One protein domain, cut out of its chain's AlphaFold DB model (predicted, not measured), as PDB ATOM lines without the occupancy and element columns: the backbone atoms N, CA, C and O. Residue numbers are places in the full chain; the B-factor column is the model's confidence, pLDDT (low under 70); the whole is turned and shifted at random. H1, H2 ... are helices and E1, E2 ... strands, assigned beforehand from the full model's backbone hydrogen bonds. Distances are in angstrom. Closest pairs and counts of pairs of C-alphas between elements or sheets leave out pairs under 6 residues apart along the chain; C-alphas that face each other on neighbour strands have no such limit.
ATOM      1  N   HIS A 549     120.901 117.652 171.511       95.88
ATOM      2  CA  HIS A 549     121.550 117.794 170.193       95.88
ATOM      3  C   HIS A 549     122.912 118.504 170.247       95.88
ATOM      4  O   HIS A 549     123.639 118.500 169.252       95.88
ATOM      5  N   SER A 550     123.276 119.094 171.384       96.81
ATOM      6  CA  SER A 550     124.479 119.906 171.557       96.81
ATOM      7  C   SER A 550     125.318 119.397 172.725       96.81
ATOM      8  O   SER A 550     124.785 118.923 173.725       96.81
ATOM      9  N   ARG A 551     126.645 119.535 172.632       95.56
ATOM     10  CA  ARG A 551     127.556 119.309 173.768       95.56
ATOM     11  C   ARG A 551     128.284 120.589 174.148       95.56
ATOM     12  O   ARG A 551     128.210 120.987 175.303       95.56
ATOM     13  N   ARG A 552     128.970 121.219 173.189       97.31
ATOM     14  CA  ARG A 552     129.644 122.514 173.361       97.31
ATOM     15  C   ARG A 552     128.890 123.595 172.604       97.31
ATOM     16  O   ARG A 552     128.837 123.564 171.370       97.31
ATOM     17  N   VAL A 553     128.333 124.546 173.351       98.12
ATOM     18  CA  VAL A 553     127.519 125.647 172.825       98.12
ATOM     19  C   VAL A 553     128.257 126.965 173.015       98.12
ATOM     20  O   VAL A 553     128.616 127.310 174.138       98.12
ATOM     21  N   ALA A 554     128.459 127.712 171.929       97.81
ATOM     22  CA  ALA A 554     128.937 129.090 172.004       97.81
ATOM     23  C   ALA A 554     127.764 130.077 172.002       97.81
ATOM     24  O   ALA A 554     126.905 129.996 171.122       97.81
ATOM     25  N   LEU A 555     127.722 130.977 172.987       97.06
ATOM     26  CA  LEU A 555     126.638 131.944 173.201       97.06
ATOM     27  C   LEU A 555     127.089 133.128 174.073       97.06
ATOM     28  O   LEU A 555     128.115 133.047 174.749       97.06
ATOM     29  N   VAL A 556     126.319 134.221 174.049       94.88
ATOM     30  CA  VAL A 556     126.495 135.391 174.937       94.88
ATOM     31  C   VAL A 556     125.674 135.225 176.225       94.88
ATOM     32  O   VAL A 556     126.200 135.420 177.317       94.88
ATOM     33  N   ASP A 557     124.413 134.800 176.100       92.00
ATOM     34  CA  ASP A 557     123.469 134.602 177.212       92.00
ATOM     35  C   ASP A 557     123.736 133.268 177.948       92.00
ATOM     36  O   ASP A 557     123.077 132.246 177.733       92.00
ATOM     37  N   VAL A 558     124.792 133.250 178.770       94.88
ATOM     38  CA  VAL A 558     125.339 132.038 179.417       94.88
ATOM     39  C   VAL A 558     124.580 131.556 180.665       94.88
ATOM     40  O   VAL A 558     125.023 130.604 181.303       94.88
ATOM     41  N   GLY A 559     123.460 132.171 181.045       95.62
ATOM     42  CA  GLY A 559     122.683 131.823 182.234       95.62
ATOM     43  C   GLY A 559     121.705 130.670 182.016       95.62
ATOM     44  O   GLY A 559     122.055 129.500 182.199       95.62
ATOM     45  N   PHE A 560     120.447 130.978 181.688       96.12
ATOM     46  CA  PHE A 560     119.343 130.012 181.718       96.12
ATOM     47  C   PHE A 560     119.581 128.825 180.786       96.12
ATOM     48  O   PHE A 560     119.401 127.676 181.195       96.12
ATOM     49  N   LEU A 561     120.012 129.089 179.548       96.12
ATOM     50  CA  LEU A 561     120.235 128.034 178.560       96.12
ATOM     51  C   LEU A 561     121.315 127.055 179.032       96.12
ATOM     52  O   LEU A 561     121.118 125.846 178.909       96.12
ATOM     53  N   ALA A 562     122.403 127.539 179.636       95.81
ATOM     54  CA  ALA A 562     123.452 126.683 180.183       95.81
ATOM     55  C   ALA A 562     122.997 125.926 181.438       95.81
ATOM     56  O   ALA A 562     123.252 124.727 181.551       95.81
ATOM     57  N   TYR A 563     122.326 126.594 182.381       96.56
ATOM     58  CA  TYR A 563     121.808 125.956 183.596       96.56
ATOM     59  C   TYR A 563     120.849 124.813 183.265       96.56
ATOM     60  O   TYR A 563     121.035 123.695 183.740       96.56
ATOM     61  N   ARG A 564     119.854 125.075 182.409       96.56
ATOM     62  CA  ARG A 564     118.788 124.115 182.120       96.56
ATOM     63  C   ARG A 564     119.231 122.978 181.199       96.56
ATOM     64  O   ARG A 564     118.770 121.861 181.400       96.56
ATOM     65  N   SER A 565     120.086 123.228 180.203       96.88
ATOM     66  CA  SER A 565     120.487 122.190 179.232       96.88
ATOM     67  C   SER A 565     121.739 121.393 179.613       96.88
ATOM     68  O   SER A 565     122.062 120.420 178.939       96.88
ATOM     69  N   GLY A 566     122.476 121.805 180.652       95.56
ATOM     70  CA  GLY A 566     123.687 121.118 181.119       95.56
ATOM     71  C   GLY A 566     124.911 121.219 180.196       95.56
ATOM     72  O   GLY A 566     125.978 120.740 180.566       95.56
ATOM     73  N   VAL A 567     124.797 121.868 179.030       96.88
ATOM     74  CA  VAL A 567     125.863 121.954 178.011       96.88
ATOM     75  C   VAL A 567     127.161 122.586 178.523       96.88
ATOM     76  O   VAL A 567     127.170 123.388 179.458       96.88
ATOM     77  N   GLU A 568     128.267 122.253 177.868       96.75
ATOM     78  CA  GLU A 568     129.577 122.870 178.056       96.75
ATOM     79  C   GLU A 568     129.592 124.240 177.346       96.75
ATOM     80  O   GLU A 568     129.311 124.343 176.148       96.75
ATOM     81  N   VAL A 569     129.861 125.309 178.096       96.94
ATOM     82  CA  VAL A 569     129.701 126.699 177.639       96.94
ATOM     83  C   VAL A 569     130.988 127.239 177.025       96.94
ATOM     84  O   VAL A 569     132.031 127.253 177.677       96.94
ATOM     85  N   VAL A 570     130.899 127.765 175.804       96.81
ATOM     86  CA  VAL A 570     131.926 128.622 175.195       96.81
ATOM     87  C   VAL A 570     131.421 130.065 175.257       96.81
ATOM     88  O   VAL A 570     130.708 130.536 174.373       96.81
ATOM     89  N   ASP A 571     131.745 130.737 176.358       95.38
ATOM     90  CA  ASP A 571     131.289 132.093 176.669       95.38
ATOM     91  C   ASP A 571     131.867 133.110 175.670       95.38
ATOM     92  O   ASP A 571     133.078 133.329 175.621       95.38
ATOM     93  N   LEU A 572     131.003 133.722 174.856       95.50
ATOM     94  CA  LEU A 572     131.399 134.712 173.850       95.50
ATOM     95  C   LEU A 572     131.567 136.128 174.427       95.50
ATOM     96  O   LEU A 572     132.090 136.998 173.735       95.50
ATOM     97  N   GLY A 573     131.118 136.377 175.660       92.25
ATOM     98  CA  GLY A 573     131.115 137.701 176.283       92.25
ATOM     99  C   GLY A 573     131.975 137.831 177.546       92.25
ATOM    100  O   GLY A 573     132.100 138.935 178.078       92.25
ATOM    101  N   GLY A 574     132.568 136.740 178.030       92.06
ATOM    102  CA  GLY A 574     133.568 136.730 179.099       92.06
ATOM    103  C   GLY A 574     133.031 137.015 180.502       92.06
ATOM    104  O   GLY A 574     133.751 137.611 181.295       92.06
ATOM    105  N   ILE A 575     131.794 136.619 180.824       89.81
ATOM    106  CA  ILE A 575     131.285 136.657 182.213       89.81
ATOM    107  C   ILE A 575     131.961 135.571 183.063       89.81
ATOM    108  O   ILE A 575     132.176 135.761 184.255       89.81
ATOM    109  N   THR A 576     132.279 134.433 182.447       91.75
ATOM    110  CA  THR A 576     132.738 133.202 183.104       91.75
ATOM    111  C   THR A 576     134.087 132.692 182.591       91.75
ATOM    112  O   THR A 576     134.752 131.944 183.305       91.75
ATOM    113  N   ASP A 577     134.511 133.098 181.387       91.56
ATOM    114  CA  ASP A 577     135.798 132.706 180.795       91.56
ATOM    115  C   ASP A 577     136.815 133.865 180.842       91.56
ATOM    116  O   ASP A 577     136.629 134.877 180.149       91.56
ATOM    117  N   PRO A 578     137.915 133.746 181.612       89.94
ATOM    118  CA  PRO A 578     138.887 134.825 181.749       89.94
ATOM    119  C   PRO A 578     139.654 135.119 180.455       89.94
ATOM    120  O   PRO A 578     140.049 136.264 180.240       89.94
ATOM    121  N   ALA A 579     139.806 134.150 179.541       90.19
ATOM    122  CA  ALA A 579     140.455 134.391 178.251       90.19
ATOM    123  C   ALA A 579     139.630 135.314 177.334       90.19
ATOM    124  O   ALA A 579     140.178 135.871 176.386       90.19
ATOM    125  N   VAL A 580     138.337 135.497 177.626       92.56
ATOM    126  CA  VAL A 580     137.440 136.431 176.926       92.56
ATOM    127  C   VAL A 580     137.190 137.699 177.745       92.56
ATOM    128  O   VAL A 580     137.082 138.787 177.177       92.56
ATOM    129  N   ALA A 581     137.151 137.594 179.077       91.94
ATOM    130  CA  ALA A 581     136.910 138.724 179.975       91.94
ATOM    131  C   ALA A 581     137.893 139.886 179.762       91.94
ATOM    132  O   ALA A 581     137.464 141.034 179.697       91.94
ATOM    133  N   TYR A 582     139.187 139.603 179.590       91.12
ATOM    134  CA  TYR A 582     140.225 140.629 179.405       91.12
ATOM    135  C   TYR A 582     140.372 141.146 177.959       91.12
ATOM    136  O   TYR A 582     141.191 142.030 177.714       91.12
ATOM    137  N   LEU A 583     139.592 140.642 176.992       92.12
ATOM    138  CA  LEU A 583     139.651 141.128 175.607       92.12
ATOM    139  C   LEU A 583     139.030 142.532 175.464       92.12
ATOM    140  O   LEU A 583     138.138 142.883 176.246       92.12
ATOM    141  N   PRO A 584     139.438 143.330 174.454       90.25
ATOM    142  CA  PRO A 584     138.860 144.646 174.190       90.25
ATOM    143  C   PRO A 584     137.338 144.618 173.987       90.25
ATOM    144  O   PRO A 584     136.774 143.633 173.505       90.25
ATOM    145  N   GLY A 585     136.688 145.730 174.336       86.69
ATOM    146  CA  GLY A 585     135.233 145.897 174.299       86.69
ATOM    147  C   GLY A 585     134.523 145.498 175.602       86.69
ATOM    148  O   GLY A 585     135.094 144.872 176.496       86.69
ATOM    149  N   GLY A 586     133.250 145.882 175.721       85.19
ATOM    150  CA  GLY A 586     132.361 145.375 176.775       85.19
ATOM    151  C   GLY A 586     131.822 143.980 176.454       85.19
ATOM    152  O   GLY A 586     131.971 143.512 175.331       85.19
ATOM    153  N   HIS A 587     131.152 143.345 177.416       85.44
ATOM    154  CA  HIS A 587     130.580 141.992 177.337       85.44
ATOM    155  C   HIS A 587     129.968 141.610 175.966       85.44
ATOM    156  O   HIS A 587     130.470 140.727 175.277       85.44
ATOM    157  N   ALA A 588     128.951 142.340 175.494       89.88
ATOM    158  CA  ALA A 588     128.299 142.086 174.198       89.88
ATOM    159  C   ALA A 588     129.157 142.450 172.955       89.88
ATOM    160  O   ALA A 588     128.723 142.321 171.809       89.88
ATOM    161  N   ALA A 589     130.364 142.968 173.157       92.38
ATOM    162  CA  ALA A 589     131.222 143.553 172.137       92.38
ATOM    163  C   ALA A 589     132.693 143.120 172.273       92.38
ATOM    164  O   ALA A 589     133.568 143.826 171.765       92.38
ATOM    165  N   LYS A 590     132.970 141.959 172.883       92.56
ATOM    166  CA  LYS A 590     134.324 141.398 173.005       92.56
ATOM    167  C   LYS A 590     134.964 141.086 171.651       92.56
ATOM    168  O   LYS A 590     134.317 140.565 170.735       92.56
ATOM    169  N   GLU A 591     136.236 141.440 171.496       91.62
ATOM    170  CA  GLU A 591     137.005 141.237 170.259       91.62
ATOM    171  C   GLU A 591     137.685 139.859 170.249       91.62
ATOM    172  O   GLU A 591     138.881 139.724 170.482       91.62
ATOM    173  N   LEU A 592     136.876 138.821 170.018       90.19
ATOM    174  CA  LEU A 592     137.313 137.423 169.957       90.19
ATOM    175  C   LEU A 592     138.239 137.137 168.767       90.19
ATOM    176  O   LEU A 592     137.903 137.450 167.622       90.19
ATOM    177  N   ASP A 593     139.326 136.405 169.024       88.50
ATOM    178  CA  ASP A 593     140.056 135.701 167.972       88.50
ATOM    179  C   ASP A 593     139.264 134.479 167.461       88.50
ATOM    180  O   ASP A 593     138.646 133.713 168.210       88.50
ATOM    181  N   VAL A 594     139.322 134.279 166.147       88.81
ATOM    182  CA  VAL A 594     138.680 133.168 165.440       88.81
ATOM    183  C   VAL A 594     139.465 131.868 165.632       88.81
ATOM    184  O   VAL A 594     138.858 130.799 165.646       88.81
ATOM    185  N   GLY A 595     140.789 131.935 165.810       92.19
ATOM    186  CA  GLY A 595     141.629 130.784 166.152       92.19
ATOM    187  C   GLY A 595     141.279 130.201 167.523       92.19
ATOM    188  O   GLY A 595     141.053 128.997 167.635       92.19
ATOM    189  N   TRP A 596     141.131 131.054 168.538       93.50
ATOM    190  CA  TRP A 596     140.647 130.692 169.875       93.50
ATOM    191  C   TRP A 596     139.272 130.011 169.820       93.50
ATOM    192  O   TRP A 596     139.107 128.904 170.338       93.50
ATOM    193  N   LEU A 597     138.297 130.612 169.123       93.94
ATOM    194  CA  LEU A 597     136.950 130.038 169.010       93.94
ATOM    195  C   LEU A 597     136.958 128.708 168.234       93.94
ATOM    196  O   LEU A 597     136.244 127.772 168.594       93.94
ATOM    197  N   ALA A 598     137.810 128.593 167.211       93.81
ATOM    198  CA  ALA A 598     138.027 127.350 166.481       93.81
ATOM    199  C   ALA A 598     138.647 126.251 167.357       93.81
ATOM    200  O   ALA A 598     138.245 125.095 167.240       93.81
ATOM    201  N   ALA A 599     139.582 126.598 168.247       94.69
ATOM    202  CA  ALA A 599     140.231 125.662 169.164       94.69
ATOM    203  C   ALA A 599     139.281 125.135 170.255       94.69
ATOM    204  O   ALA A 599     139.409 123.985 170.673       94.69
ATOM    205  N   ARG A 600     138.287 125.931 170.678       93.88
ATOM    206  CA  ARG A 600     137.215 125.476 171.588       93.88
ATOM    207  C   ARG A 600     136.215 124.512 170.927       93.88
ATOM    208  O   ARG A 600     135.503 123.814 171.644       93.88
ATOM    209  N   ASP A 601     136.193 124.435 169.592       94.44
ATOM    210  CA  ASP A 601     135.397 123.510 168.765       94.44
ATOM    211  C   ASP A 601     133.913 123.345 169.200       94.44
ATOM    212  O   ASP A 601     133.445 122.221 169.423       94.44
ATOM    213  N   PRO A 602     133.130 124.439 169.315       96.56
ATOM    214  CA  PRO A 602     131.702 124.344 169.609       96.56
ATOM    215  C   PRO A 602     130.972 123.581 168.495       96.56
ATOM    216  O   PRO A 602     131.143 123.854 167.306       96.56
ATOM    217  N   ASP A 603     130.148 122.597 168.850       96.94
ATOM    218  CA  ASP A 603     129.272 121.920 167.884       96.94
ATOM    219  C   ASP A 603     128.018 122.729 167.551       96.94
ATOM    220  O   ASP A 603     127.493 122.590 166.446       96.94
ATOM    221  N   THR A 604     127.610 123.624 168.451       98.00
ATOM    222  CA  THR A 604     126.457 124.509 168.281       98.00
ATOM    223  C   THR A 604     126.836 125.950 168.620       98.00
ATOM    224  O   THR A 604     127.615 126.199 169.537       98.00
ATOM    225  N   ILE A 605     126.273 126.915 167.900       97.69
ATOM    226  CA  ILE A 605     126.371 128.344 168.207       97.69
ATOM    227  C   ILE A 605     124.946 128.891 168.321       97.69
ATOM    228  O   ILE A 605     124.132 128.673 167.423       97.69
ATOM    229  N   VAL A 606     124.637 129.581 169.416       98.00
ATOM    230  CA  VAL A 606     123.361 130.278 169.621       98.00
ATOM    231  C   VAL A 606     123.634 131.774 169.572       98.00
ATOM    232  O   VAL A 606     124.420 132.283 170.365       98.00
ATOM    233  N   LEU A 607     122.995 132.460 168.624       97.38
ATOM    234  CA  LEU A 607     123.081 133.911 168.469       97.38
ATOM    235  C   LEU A 607     121.764 134.569 168.886       97.38
ATOM    236  O   LEU A 607     120.687 134.093 168.519       97.38
ATOM    237  N   SER A 608     121.848 135.683 169.595       95.38
ATOM    238  CA  SER A 608     120.754 136.615 169.851       95.38
ATOM    239  C   SER A 608     120.462 137.460 168.597       95.38
ATOM    240  O   SER A 608     121.317 137.689 167.740       95.38
ATOM    241  N   SER A 609     119.214 137.905 168.431       95.62
ATOM    242  CA  SER A 609     118.822 138.821 167.357       95.62
ATOM    243  C   SER A 609     117.597 139.640 167.751       95.62
ATOM    244  O   SER A 609     116.551 139.087 168.085       95.62
ATOM    245  N   ARG A 610     117.696 140.969 167.641       94.06
ATOM    246  CA  ARG A 610     116.609 141.920 167.953       94.06
ATOM    247  C   ARG A 610     115.551 142.065 166.852       94.06
ATOM    248  O   ARG A 610     114.630 142.866 166.968       94.06
ATOM    249  N   ALA A 611     115.696 141.303 165.773       91.75
ATOM    250  CA  ALA A 611     114.754 141.203 164.664       91.75
ATOM    251  C   ALA A 611     114.794 139.778 164.073       91.75
ATOM    252  O   ALA A 611     115.802 139.083 164.253       91.75
ATOM    253  N   PRO A 612     113.756 139.329 163.344       93.00
ATOM    254  CA  PRO A 612     113.784 138.040 162.657       93.00
ATOM    255  C   PRO A 612     114.988 137.925 161.697       93.00
ATOM    256  O   PRO A 612     115.223 138.845 160.906       93.00
ATOM    257  N   PRO A 613     115.767 136.829 161.743       96.12
ATOM    258  CA  PRO A 613     116.915 136.643 160.863       96.12
ATOM    259  C   PRO A 613     116.479 136.358 159.420       96.12
ATOM    260  O   PRO A 613     115.438 135.750 159.169       96.12
ATOM    261  N   ARG A 614     117.331 136.716 158.457       97.06
ATOM    262  CA  ARG A 614     117.235 136.245 157.071       97.06
ATOM    263  C   ARG A 614     118.135 135.028 156.900       97.06
ATOM    264  O   ARG A 614     119.340 135.115 157.134       97.06
ATOM    265  N   VAL A 615     117.551 133.921 156.463       96.81
ATOM    266  CA  VAL A 615     118.212 132.627 156.239       96.81
ATOM    267  C   VAL A 615     117.820 132.143 154.841       96.81
ATOM    268  O   VAL A 615     116.703 132.420 154.408       96.81
ATOM    269  N   ASP A 616     118.721 131.471 154.123       95.56
ATOM    270  CA  ASP A 616     118.390 130.836 152.838       95.56
ATOM    271  C   ASP A 616     118.001 129.353 152.964       95.56
ATOM    272  O   ASP A 616     118.142 128.733 154.018       95.56
ATOM    273  N   GLU A 617     117.523 128.774 151.861       93.69
ATOM    274  CA  GLU A 617     117.104 127.366 151.752       93.69
ATOM    275  C   GLU A 617     118.219 126.363 152.104       93.69
ATOM    276  O   GLU A 617     117.939 125.235 152.496       93.69
ATOM    277  N   ALA A 618     119.489 126.776 152.008       92.00
ATOM    278  CA  ALA A 618     120.648 125.971 152.385       92.00
ATOM    279  C   ALA A 618     121.052 126.157 153.862       92.00
ATOM    280  O   ALA A 618     122.135 125.716 154.261       92.00
ATOM    281  N   GLY A 619     120.228 126.838 154.667       94.25
ATOM    282  CA  GLY A 619     120.462 127.103 156.086       94.25
ATOM    283  C   GLY A 619     121.569 128.127 156.358       94.25
ATOM    284  O   GLY A 619     122.125 128.147 157.457       94.25
ATOM    285  N   ARG A 620     121.967 128.956 155.385       95.50
ATOM    286  CA  ARG A 620     123.007 129.979 155.597       95.50
ATOM    287  C   ARG A 620     122.380 131.251 156.159       95.50
ATOM    288  O   ARG A 620     121.405 131.767 155.619       95.50
ATOM    289  N   LEU A 621     122.967 131.770 157.237       96.69
ATOM    290  CA  LEU A 621     122.570 133.043 157.836       96.69
ATOM    291  C   LEU A 621     123.011 134.202 156.927       96.69
ATOM    292  O   LEU A 621     124.206 134.392 156.709       96.69
ATOM    293  N   LEU A 622     122.047 134.954 156.396       95.19
ATOM    294  CA  LEU A 622     122.275 136.087 155.492       95.19
ATOM    295  C   LEU A 622     122.308 137.425 156.241       95.19
ATOM    296  O   LEU A 622     123.108 138.295 155.911       95.19
ATOM    297  N   ALA A 623     121.424 137.601 157.228       95.06
ATOM    298  CA  ALA A 623     121.358 138.791 158.076       95.06
ATOM    299  C   ALA A 623     120.664 138.485 159.412       95.06
ATOM    300  O   ALA A 623     119.795 137.618 159.482       95.06
ATOM    301  N   PHE A 624     121.021 139.231 160.454       96.38
ATOM    302  CA  PHE A 624     120.391 139.239 161.780       96.38
ATOM    303  C   PHE A 624     120.707 140.580 162.473       96.38
ATOM    304  O   PHE A 624     121.383 141.419 161.875       96.38
ATOM    305  N   ALA A 625     120.202 140.803 163.688       95.50
ATOM    306  CA  ALA A 625     120.359 142.051 164.447       95.50
ATOM    307  C   ALA A 625     120.854 141.785 165.884       95.50
ATOM    308  O   ALA A 625     120.231 142.208 166.867       95.50
ATOM    309  N   GLY A 626     121.935 141.014 166.002       93.75
ATOM    310  CA  GLY A 626     122.494 140.561 167.276       93.75
ATOM    311  C   GLY A 626     123.425 141.573 167.941       93.75
ATOM    312  O   GLY A 626     123.286 142.796 167.794       93.75
ATOM    313  N   HIS A 627     124.382 141.048 168.694       94.50
ATOM    314  CA  HIS A 627     125.428 141.784 169.395       94.50
ATOM    315  C   HIS A 627     126.693 141.952 168.520       94.50
ATOM    316  O   HIS A 627     126.957 141.122 167.646       94.50
ATOM    317  N   PRO A 628     127.518 143.001 168.724       95.19
ATOM    318  CA  PRO A 628     128.743 143.210 167.941       95.19
ATOM    319  C   PRO A 628     129.716 142.020 167.924       95.19
ATOM    320  O   PRO A 628     130.319 141.746 166.884       95.19
ATOM    321  N   VAL A 629     129.842 141.273 169.031       94.62
ATOM    322  CA  VAL A 629     130.670 140.051 169.070       94.62
ATOM    323  C   VAL A 629     130.134 138.959 168.137       94.62
ATOM    324  O   VAL A 629     130.883 138.398 167.338       94.62
ATOM    325  N   GLU A 630     128.823 138.727 168.155       96.00
ATOM    326  CA  GLU A 630     128.138 137.744 167.311       96.00
ATOM    327  C   GLU A 630     128.239 138.103 165.830       96.00
ATOM    328  O   GLU A 630     128.518 137.241 164.997       96.00
ATOM    329  N   HIS A 631     128.061 139.386 165.493       94.94
ATOM    330  CA  HIS A 631     128.226 139.882 164.128       94.94
ATOM    331  C   HIS A 631     129.647 139.643 163.607       94.94
ATOM    332  O   HIS A 631     129.802 139.195 162.467       94.94
ATOM    333  N   ARG A 632     130.683 139.857 164.435       94.12
ATOM    334  CA  ARG A 632     132.065 139.511 164.065       94.12
ATOM    335  C   ARG A 632     132.207 138.010 163.825       94.12
ATOM    336  O   ARG A 632     132.574 137.640 162.711       94.12
ATOM    337  N   VAL A 633     131.824 137.155 164.778       94.12
ATOM    338  CA  VAL A 633     131.886 135.682 164.638       94.12
ATOM    339  C   VAL A 633     131.179 135.199 163.363       94.12
ATOM    340  O   VAL A 633     131.784 134.490 162.550       94.12
ATOM    341  N   ALA A 634     129.940 135.643 163.128       95.12
ATOM    342  CA  ALA A 634     129.135 135.262 161.968       95.12
ATOM    343  C   ALA A 634     129.704 135.769 160.627       95.12
ATOM    344  O   ALA A 634     129.505 135.147 159.577       95.12
ATOM    345  N   SER A 635     130.449 136.880 160.642       93.81
ATOM    346  CA  SER A 635     131.098 137.439 159.450       93.81
ATOM    347  C   SER A 635     132.394 136.717 159.039       93.81
ATOM    348  O   SER A 635     132.910 136.978 157.945       93.81
ATOM    349  N   THR A 636     132.889 135.759 159.829       95.19
ATOM    350  CA  THR A 636     134.110 135.002 159.509       95.19
ATOM    351  C   THR A 636     133.908 133.958 158.401       95.19
ATOM    352  O   THR A 636     132.837 133.367 158.231       95.19
ATOM    353  N   ALA A 637     134.980 133.667 157.656       94.75
ATOM    354  CA  ALA A 637     135.003 132.543 156.716       94.75
ATOM    355  C   ALA A 637     134.922 131.182 157.438       94.75
ATOM    356  O   ALA A 637     134.258 130.269 156.951       94.75
ATOM    357  N   TRP A 638     135.542 131.065 158.622       95.06
ATOM    358  CA  TRP A 638     135.490 129.866 159.468       95.06
ATOM    359  C   TRP A 638     134.049 129.481 159.829       95.06
ATOM    360  O   TRP A 638     133.671 128.321 159.642       95.06
ATOM    361  N   PHE A 639     133.242 130.458 160.263       95.88
ATOM    362  CA  PHE A 639     131.838 130.269 160.623       95.88
ATOM    363  C   PHE A 639     130.995 129.876 159.407       95.88
ATOM    364  O   PHE A 639     130.353 128.826 159.416       95.88
ATOM    365  N   ARG A 640     131.052 130.662 158.317       94.50
ATOM    366  CA  ARG A 640     130.280 130.382 157.089       94.50
ATOM    367  C   ARG A 640     130.618 129.031 156.456       94.50
ATOM    368  O   ARG A 640     129.738 128.402 155.866       94.50
ATOM    369  N   ALA A 641     131.857 128.560 156.583       94.06
ATOM    370  CA  ALA A 641     132.242 127.230 156.120       94.06
ATOM    371  C   ALA A 641     131.628 126.102 156.971       94.06
ATOM    372  O   ALA A 641     131.276 125.063 156.420       94.06
ATOM    373  N   ARG A 642     131.490 126.298 158.291       95.25
ATOM    374  CA  ARG A 642     131.182 125.226 159.255       95.25
ATOM    375  C   ARG A 642     129.735 125.149 159.731       95.25
ATOM    376  O   ARG A 642     129.288 124.039 159.988       95.25
ATOM    377  N   TYR A 643     129.015 126.262 159.868       97.25
ATOM    378  CA  TYR A 643     127.725 126.281 160.576       97.25
ATOM    379  C   TYR A 643     126.536 126.566 159.656       97.25
ATOM    380  O   TYR A 643     126.650 127.310 158.675       97.25
ATOM    381  N   ARG A 644     125.379 125.977 159.976       97.00
ATOM    382  CA  ARG A 644     124.078 126.235 159.336       97.00
ATOM    383  C   ARG A 644     123.006 126.435 160.391       97.00
ATOM    384  O   ARG A 644     123.019 125.747 161.406       97.00
ATOM    385  N   VAL A 645     122.081 127.355 160.137       97.44
ATOM    386  CA  VAL A 645     120.898 127.572 160.970       97.44
ATOM    387  C   VAL A 645     120.037 126.314 160.913       97.44
ATOM    388  O   VAL A 645     119.545 125.949 159.849       97.44
ATOM    389  N   VAL A 646     119.859 125.664 162.061       96.38
ATOM    390  CA  VAL A 646     118.980 124.494 162.231       96.38
ATOM    391  C   VAL A 646     117.683 124.849 162.948       96.38
ATOM    392  O   VAL A 646     116.704 124.111 162.859       96.38
ATOM    393  N   ARG A 647     117.646 125.987 163.652       95.62
ATOM    394  CA  ARG A 647     116.446 126.480 164.328       95.62
ATOM    395  C   ARG A 647     116.458 128.002 164.427       95.62
ATOM    396  O   ARG A 647     117.484 128.604 164.734       95.62
ATOM    397  N   VAL A 648     115.292 128.607 164.238       96.75
ATOM    398  CA  VAL A 648     115.009 129.990 164.636       96.75
ATOM    399  C   VAL A 648     113.942 129.916 165.722       96.75
ATOM    400  O   VAL A 648     112.934 129.232 165.546       96.75
ATOM    401  N   VAL A 649     114.181 130.558 166.863       95.81
ATOM    402  CA  VAL A 649     113.293 130.531 168.032       95.81
ATOM    403  C   VAL A 649     112.917 131.966 168.393       95.81
ATOM    404  O   VAL A 649     113.724 132.659 169.015       95.81
ATOM    405  N   PRO A 650     111.711 132.437 168.023       93.75
ATOM    406  CA  PRO A 650     111.140 133.645 168.605       93.75
ATOM    407  C   PRO A 650     111.053 133.441 170.120       93.75
ATOM    408  O   PRO A 650     110.382 132.517 170.577       93.75
ATOM    409  N   TYR A 651     111.798 134.239 170.883       90.88
ATOM    410  CA  TYR A 651     111.918 134.086 172.333       90.88
ATOM    411  C   TYR A 651     111.016 135.081 173.060       90.88
ATOM    412  O   TYR A 651     110.258 134.703 173.946       90.88
ATOM    413  N   SER A 652     111.046 136.343 172.634       86.88
ATOM    414  CA  SER A 652     110.181 137.418 173.121       86.88
ATOM    415  C   SER A 652     109.723 138.303 171.955       86.88
ATOM    416  O   SER A 652     110.119 138.101 170.806       86.88
ATOM    417  N   SER A 653     108.932 139.336 172.250       81.00
ATOM    418  CA  SER A 653     108.569 140.394 171.295       81.00
ATOM    419  C   SER A 653     109.764 141.199 170.755       81.00
ATOM    420  O   SER A 653     109.614 141.905 169.759       81.00
ATOM    421  N   SER A 654     110.938 141.101 171.389       83.69
ATOM    422  CA  SER A 654     112.154 141.860 171.064       83.69
ATOM    423  C   SER A 654     113.409 141.003 170.849       83.69
ATOM    424  O   SER A 654     114.451 141.554 170.496       83.69
ATOM    425  N   THR A 655     113.328 139.677 171.022       90.56
ATOM    426  CA  THR A 655     114.468 138.751 170.932       90.56
ATOM    427  C   THR A 655     114.087 137.478 170.181       90.56
ATOM    428  O   THR A 655     113.094 136.818 170.487       90.56
ATOM    429  N   THR A 656     114.915 137.086 169.218       95.25
ATOM    430  CA  THR A 656     114.858 135.806 168.500       95.25
ATOM    431  C   THR A 656     116.222 135.132 168.583       95.25
ATOM    432  O   THR A 656     117.213 135.722 168.158       95.25
ATOM    433  N   TYR A 657     116.280 133.898 169.082       97.19
ATOM    434  CA  TYR A 657     117.504 133.097 169.050       97.19
ATOM    435  C   TYR A 657     117.665 132.395 167.699       97.19
ATOM    436  O   TYR A 657     116.724 131.805 167.159       97.19
ATOM    437  N   VAL A 658     118.884 132.425 167.168       97.81
ATOM    438  CA  VAL A 658     119.301 131.737 165.946       97.81
ATOM    439  C   VAL A 658     120.253 130.619 166.348       97.81
ATOM    440  O   VAL A 658     121.362 130.879 166.805       97.81
ATOM    441  N   VAL A 659     119.818 129.371 166.197       97.88
ATOM    442  CA  VAL A 659     120.607 128.190 166.560       97.88
ATOM    443  C   VAL A 659     121.269 127.645 165.307       97.88
ATOM    444  O   VAL A 659     120.582 127.252 164.359       97.88
ATOM    445  N   LEU A 660     122.598 127.600 165.306       97.50
ATOM    446  CA  LEU A 660     123.385 127.049 164.215       97.50
ATOM    447  C   LEU A 660     124.167 125.817 164.668       97.50
ATOM    448  O   LEU A 660     124.958 125.892 165.605       97.50
ATOM    449  N   ALA A 661     123.994 124.701 163.964       96.69
ATOM    450  CA  ALA A 661     124.774 123.488 164.180       96.69
ATOM    451  C   ALA A 661     125.943 123.407 163.191       96.69
ATOM    452  O   ALA A 661     125.887 123.939 162.074       96.69
ATOM    453  N   ARG A 662     127.009 122.716 163.598       93.75
ATOM    454  CA  ARG A 662     128.123 122.326 162.730       93.75
ATOM    455  C   ARG A 662     127.639 121.331 161.666       93.75
ATOM    456  O   ARG A 662     127.170 120.247 161.987       93.75
ATOM    457  N   HIS A 663     127.802 121.701 160.399       79.81
ATOM    458  CA  HIS A 663     127.390 120.935 159.225       79.81
ATOM    459  C   HIS A 663     128.013 119.527 159.208       79.81
ATOM    460  O   HIS A 663     129.236 119.391 159.283       79.81
TER     461      HIS A 663
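What this domain is: This is residues 549 to 663 of the 665 residues of an uncharacterized protein of Myxococcales bacterium (UniProt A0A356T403). A strongly twisted sheet of five strands, E2 E1 E3 E6 E5, has short helices set round it: H3, H4 and H5 gather near one another, with H4 over E3, while H1 lies apart from them and H2 sits by the end of E2. The long hairpin E5 and E6 makes one side of the sheet, and the short strand E4 lies by E5, with residues 614 to 615 of the long loop before it paired to E4. The printed part has 115 residues, in the order E1 H1 E2 H2 H3 E3 E4 H4 H5 E5 E6; the sheet is mixed and so is the class, helices and strands. It is compact, with a radius of gyration of the C-alphas of 13.0 A, and rounded, spanning 37 by 30 by 27 A.

Where its parts are: Find C-alpha 552 at (129.644, 122.514, 173.361), where E1 begins and runs to residue 555. Across the sheet look for E2 at residues 568 to 571, E3 at 604 to 607, E6 at 656 to 662 and E5 at 643 to 650; E5 and E6 are each 19.8 A long, and E5 bends by 55 degrees at residue 646. E6 ends at C-alpha 662, (128.123, 122.326, 162.730). E4, residues 621 to 623, pairs with no named strand. The helices are H1 at 560 to 565, H2 at 578 to 581, H3 at 594 to 600, H4 at 628 to 635, 10.5 A long, and H5 at 637 to 642.

How they stand to each other: E1 is parallel to E2, with N 570 and O 553 2.9 A apart, and to E3, with N 606 and O 554 2.9 A apart. E6 is antiparallel to E3, N 605 to O 660 being 2.8 A, and to E5, N 649 to O 657 being 2.8 A. E1, H1, E2 form a strand-helix-strand unit, two parallel neighbours joined through a helix; E2, H2 H3, E3 form a split one, with E1 between; both crossovers are right-handed. H4 is over E3 at a height over the sheet of 9.8 A; their closest C-alphas, Leu 607 and Glu 630, are 6.5 A apart. H1, H3 and H5 only graze the sheet; H2 only just does, with 5 pairs of C-alphas within 10 A. H4 and H5 are close but not clearly touching, C-alphas Val 633 and Phe 639 being closest at 6.7 A. In H1, H3, H4 and H5 every O i to N i+4 pair is within hydrogen-bond range; H2 is too short for one.

The domain as a whole: The C-alphas farthest apart, Tyr 582 and Glu 617, are 38.4 A apart. The printed part has no cut. The links H2 to H3 and E3 to E4 are long; residues 614 to 615 of the latter pair antiparallel with E4. No printed residue is under 70 in pLDDT.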